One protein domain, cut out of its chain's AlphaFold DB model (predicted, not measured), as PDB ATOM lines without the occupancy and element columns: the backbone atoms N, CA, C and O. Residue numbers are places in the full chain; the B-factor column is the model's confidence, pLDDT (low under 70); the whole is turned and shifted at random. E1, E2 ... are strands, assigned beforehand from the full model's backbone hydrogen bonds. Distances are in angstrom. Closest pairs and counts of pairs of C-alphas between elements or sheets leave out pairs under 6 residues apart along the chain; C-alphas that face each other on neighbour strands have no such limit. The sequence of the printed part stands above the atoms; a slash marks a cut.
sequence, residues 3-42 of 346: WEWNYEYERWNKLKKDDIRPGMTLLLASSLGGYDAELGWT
ATOM      1  N   TRP A   3     225.670 175.989  99.923       88.81
ATOM      2  CA  TRP A   3     224.960 177.198  99.544       88.81
ATOM      3  C   TRP A   3     223.518 176.853  99.204       88.81
ATOM      4  O   TRP A   3     223.255 175.826  98.588       88.81
ATOM      5  N   GLU A   4     222.594 177.717  99.582       86.19
ATOM      6  CA  GLU A   4     221.216 177.683  99.103       86.19
ATOM      7  C   GLU A   4     221.024 178.878  98.177       86.19
ATOM      8  O   GLU A   4     221.510 179.983  98.451       86.19
ATOM      9  N   TRP A   5     220.345 178.659  97.058       80.56
ATOM     10  CA  TRP A   5     219.977 179.766  96.196       80.56
ATOM     11  C   TRP A   5     218.860 180.554  96.875       80.56
ATOM     12  O   TRP A   5     217.738 180.074  97.047       80.56
ATOM     13  N   ASN A   6     219.175 181.779  97.287       66.94
ATOM     14  CA  ASN A   6     218.178 182.710  97.762       66.94
ATOM     15  C   ASN A   6     217.516 183.352  96.552       66.94
ATOM     16  O   ASN A   6     218.033 184.300  95.965       66.94
ATOM     17  N   TYR A   7     216.361 182.811  96.198       56.62
ATOM     18  CA  TYR A   7     215.604 183.268  95.050       56.62
ATOM     19  C   TYR A   7     215.081 184.708  95.167       56.62
ATOM     20  O   TYR A   7     214.894 185.340  94.141       56.62
ATOM     21  N   GLU A   8     214.881 185.239  96.378       52.72
ATOM     22  CA  GLU A   8     214.412 186.623  96.585       52.72
ATOM     23  C   GLU A   8     215.517 187.646  96.285       52.72
ATOM     24  O   GLU A   8     215.288 188.754  95.802       52.72
ATOM     25  N   TYR A   9     216.764 187.289  96.581       60.72
ATOM     26  CA  TYR A   9     217.923 188.144  96.328       60.72
ATOM     27  C   TYR A   9     218.722 187.713  95.098       60.72
ATOM     28  O   TYR A   9     219.764 188.313  94.845       60.72
ATOM     29  N   GLU A  10     218.253 186.696  94.368       62.53
ATOM     30  CA  GLU A  10     218.958 186.047  93.254       62.53
ATOM     31  C   GLU A  10     220.449 185.833  93.542       62.53
ATOM     32  O   GLU A  10     221.332 186.190  92.760       62.53
ATOM     33  N   ARG A  11     220.749 185.293  94.723       76.56
ATOM     34  CA  ARG A  11     222.132 185.068  95.137       76.56
ATOM     35  C   ARG A  11     222.279 183.771  95.896       76.56
ATOM     36  O   ARG A  11     221.394 183.353  96.637       76.56
ATOM     37  N   TRP A  12     223.455 183.176  95.785       82.25
ATOM     38  CA  TRP A  12     223.844 182.064  96.638       82.25
ATOM     39  C   TRP A  12     224.116 182.568  98.056       82.25
ATOM     40  O   TRP A  12     225.082 183.294  98.296       82.25
ATOM     41  N   ASN A  13     223.280 182.157  99.006       83.88
ATOM     42  CA  ASN A  13     223.528 182.365 100.423       83.88
ATOM     43  C   ASN A  13     224.345 181.191 100.964       83.88
ATOM     44  O   ASN A  13     224.039 180.027 100.716       83.88
ATOM     45  N   LYS A  14     225.394 181.500 101.721       88.75
ATOM     46  CA  LYS A  14     226.236 180.494 102.367       88.75
ATOM     47  C   LYS A  14     225.557 179.992 103.640       88.75
ATOM     48  O   LYS A  14     225.182 180.808 104.473       88.75
ATOM     49  N   LEU A  15     225.470 178.677 103.805       84.69
ATOM     50  CA  LEU A  15     224.862 178.045 104.976       84.69
ATOM     51  C   LEU A  15     225.916 177.569 105.979       84.69
ATOM     52  O   LEU A  15     226.990 177.073 105.604       84.69
ATOM     53  N   LYS A  16     225.589 177.690 107.266       84.44
ATOM     54  CA  LYS A  16     226.276 177.015 108.370       84.44
ATOM     55  C   LYS A  16     225.683 175.618 108.562       84.44
ATOM     56  O   LYS A  16     224.631 175.291 108.027       84.44
ATOM     57  N   LYS A  17     226.379 174.778 109.333       81.06
ATOM     58  CA  LYS A  17     225.950 173.398 109.613       81.06
ATOM     59  C   LYS A  17     224.547 173.349 110.228       81.06
ATOM     60  O   LYS A  17     223.757 172.500 109.839       81.06
ATOM     61  N   ASP A  18     224.262 174.278 111.135       80.69
ATOM     62  CA  ASP A  18     223.006 174.321 111.888       80.69
ATOM     63  C   ASP A  18     221.836 174.897 111.070       80.69
ATOM     64  O   ASP A  18     220.686 174.765 111.472       80.69
ATOM     65  N   ASP A  19     222.114 175.476 109.895       78.69
ATOM     66  CA  ASP A  19     221.089 175.992 108.978       78.69
ATOM     67  C   ASP A  19     220.533 174.890 108.049       78.69
ATOM     68  O   ASP A  19     219.543 175.105 107.348       78.69
ATOM     69  N   ILE A  20     221.178 173.716 108.000       80.56
ATOM     70  CA  ILE A  20     220.806 172.624 107.092       80.56
ATOM     71  C   ILE A  20     219.647 171.822 107.688       80.56
ATOM     72  O   ILE A  20     219.775 171.210 108.748       80.56
ATOM     73  N   ARG A  21     218.534 171.760 106.951       75.06
ATOM     74  CA  ARG A  21     217.320 171.013 107.311       75.06
ATOM     75  C   ARG A  21     216.847 170.100 106.169       75.06
ATOM     76  O   ARG A  21     217.170 170.366 105.007       75.06
ATOM     77  N   PRO A  22     216.089 169.027 106.465       61.94
ATOM     78  CA  PRO A  22     215.509 168.164 105.435       61.94
ATOM     79  C   PRO A  22     214.678 168.950 104.407       61.94
ATOM     80  O   PRO A  22     213.956 169.879 104.766       61.94
ATOM     81  N   GLY A  23     214.785 168.569 103.130       57.59
ATOM     82  CA  GLY A  23     214.031 169.172 102.021       57.59
ATOM     83  C   GLY A  23     214.691 170.371 101.325       57.59
ATOM     84  O   GLY A  23     214.102 170.917 100.396       57.59
ATOM     85  N   MET A  24     215.893 170.792 101.733       71.25
ATOM     86  CA  MET A  24     216.622 171.876 101.060       71.25
ATOM     87  C   MET A  24     217.276 171.421  99.748       71.25
ATOM     88  O   MET A  24     217.900 170.362  99.691       71.25
ATOM     89  N   THR A  25     217.241 172.288  98.735       77.38
ATOM     90  CA  THR A  25     218.090 172.166  97.541       77.38
ATOM     91  C   THR A  25     219.373 172.954  97.768       77.38
ATOM     92  O   THR A  25     219.352 174.182  97.858       77.38
ATOM     93  N   LEU A  26     220.496 172.244  97.868       83.94
ATOM     94  CA  LEU A  26     221.797 172.828  98.175       83.94
ATOM     95  C   LEU A  26     222.738 172.723  96.979       83.94
ATOM     96  O   LEU A  26     222.853 171.668  96.359       83.94
ATOM     97  N   LEU A  27     223.484 173.789  96.714       86.38
ATOM     98  CA  LEU A  27     224.685 173.724  95.899       86.38
ATOM     99  C   LEU A  27     225.854 173.308  96.789       86.38
ATOM    100  O   LEU A  27     226.142 173.936  97.813       86.38
ATOM    101  N   LEU A  28     226.539 172.247  96.378       85.50
ATOM    102  CA  LEU A  28     227.766 171.763  96.991       85.50
ATOM    103  C   LEU A  28     228.884 171.828  95.957       85.50
ATOM    104  O   LEU A  28     228.706 171.442  94.804       85.50
ATOM    105  N   ALA A  29     230.059 172.295  96.371       82.25
ATOM    106  CA  ALA A  29     231.237 172.204  95.519       82.25
ATOM    107  C   ALA A  29     231.636 170.730  95.371       82.25
ATOM    108  O   ALA A  29     231.824 170.048  96.381       82.25
ATOM    109  N   SER A  30     231.816 170.252  94.136       77.75
ATOM    110  CA  SER A  30     232.237 168.870  93.846       77.75
ATOM    111  C   SER A  30     233.526 168.482  94.576       77.75
ATOM    112  O   SER A  30     233.663 167.354  95.034       77.75
ATOM    113  N   SER A  31     234.434 169.431  94.819       79.94
ATOM    114  CA  SER A  31     235.659 169.216  95.603       79.94
ATOM    115  C   SER A  31     235.428 168.779  97.060       79.94
ATOM    116  O   SER A  31     236.354 168.300  97.712       79.94
ATOM    117  N   LEU A  32     234.217 168.936  97.603       79.56
ATOM    118  CA  LEU A  32     233.909 168.579  98.991       79.56
ATOM    119  C   LEU A  32     233.505 167.112  99.174       79.56
ATOM    120  O   LEU A  32     233.571 166.622 100.304       79.56
ATOM    121  N   GLY A  33     233.111 166.415  98.109       79.94
ATOM    122  CA  GLY A  33     232.615 165.043  98.206       79.94
ATOM    123  C   GLY A  33     232.374 164.339  96.877       79.94
ATOM    124  O   GLY A  33     231.672 163.346  96.873       79.94
ATOM    125  N   GLY A  34     232.942 164.809  95.772       83.56
ATOM    126  CA  GLY A  34     232.793 164.172  94.467       83.56
ATOM    127  C   GLY A  34     231.404 164.340  93.855       83.56
ATOM    128  O   GLY A  34     230.413 164.630  94.526       83.56
ATOM    129  N   TYR A  35     231.342 164.179  92.538       82.38
ATOM    130  CA  TYR A  35     230.093 164.158  91.789       82.38
ATOM    131  C   TYR A  35     230.260 163.230  90.590       82.38
ATOM    132  O   TYR A  35     231.234 163.344  89.847       82.38
ATOM    133  N   ASP A  36     229.310 162.327  90.408       83.75
ATOM    134  CA  ASP A  36     229.228 161.392  89.300       83.75
ATOM    135  C   ASP A  36     228.131 161.823  88.322       83.75
ATOM    136  O   ASP A  36     227.070 162.287  88.740       83.75
ATOM    137  N   ALA A  37     228.377 161.693  87.018       77.44
ATOM    138  CA  ALA A  37     227.421 162.133  86.001       77.44
ATOM    139  C   ALA A  37     226.118 161.315  86.009       77.44
ATOM    140  O   ALA A  37     225.076 161.849  85.638       77.44
ATOM    141  N   GLU A  38     226.175 160.050  86.427       79.75
ATOM    142  CA  GLU A  38     225.028 159.140  86.441       79.75
ATOM    143  C   GLU A  38     224.416 159.029  87.840       79.75
ATOM    144  O   GLU A  38     223.195 158.999  87.983       79.75
ATOM    145  N   LEU A  39     225.252 159.004  88.883       81.56
ATOM    146  CA  LEU A  39     224.813 158.773  90.266       81.56
ATOM    147  C   LEU A  39     224.587 160.063  91.073       81.56
ATOM    148  O   LEU A  39     224.007 160.014  92.159       81.56
ATOM    149  N   GLY A  40     225.038 161.216  90.574       80.81
ATOM    150  CA  GLY A  40     224.967 162.490  91.287       80.81
ATOM    151  C   GLY A  40     226.023 162.615  92.392       80.81
ATOM    152  O   GLY A  40     227.185 162.260  92.216       80.81
ATOM    153  N   TRP A  41     225.654 163.174  93.546       82.31
ATOM    154  CA  TRP A  41     226.593 163.396  94.653       82.31
ATOM    155  C   TRP A  41     227.013 162.079  95.330       82.31
ATOM    156  O   TRP A  41     226.170 161.382  95.890       82.31
ATOM    157  N   THR A  42     228.314 161.761  95.355       85.38
ATOM    158  CA  THR A  42     228.807 160.445  95.822       85.38
ATOM    159  C   THR A  42     229.438 160.439  97.214       85.38
ATOM    160  O   THR A  42     229.764 159.378  97.742       85.38
TER     161      THR A  42
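What this domain is: This is residues 3 to 42 of the 346 residues of the protein "HD Cas3-type domain-containing protein" of Euryarchaeota archaeon (UniProt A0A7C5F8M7). There is little regular structure here: a small sheet, the hairpin E1 and E2 with short E3 along E1, and a tail, residues 29 to 42, that leads away from it; residues 35 to 40 stick out. The printed part has 40 residues with three named strands, E1, E2, E3 along the chain, and no named helix; the sheet's order is E2, E1, E3, antiparallel. The class is all strand, with 12 residues in named elements; the whole is loose, radius of gyration of the C-alphas 11.6 A, spans 31 by 22 by 19 A.

How they stand to each other: Start at E1, residues 3 to 6, the inner strand; its antiparallel neighbour E2, residues 11 to 15, stands at 137 degrees, with N 6 and O 11 2.8 A apart, within hydrogen-bond range. E3, residues 26 to 28, is E1's other antiparallel neighbour, at 139 degrees, with N 27 and O 3 within hydrogen-bond range at 2.8 A. E2 and E3 are only just apart, closest 8.4 A.

Where its parts are: Find C-alpha 3 at (224.960, 177.198, 99.544), where E1 begins its 8.9 A. E2 covers 12.4 A, and E3 runs 6.2 A to C-alpha 28 at (227.766, 171.763, 96.991).

The domain as a whole: The farthest C-alphas, Tyr 9 and Glu 38, are 31.5 A apart. The printed part has no cut; neither link between strands is long. Look for pLDDT under 70 at residues 6 to 10 and 22 to 23.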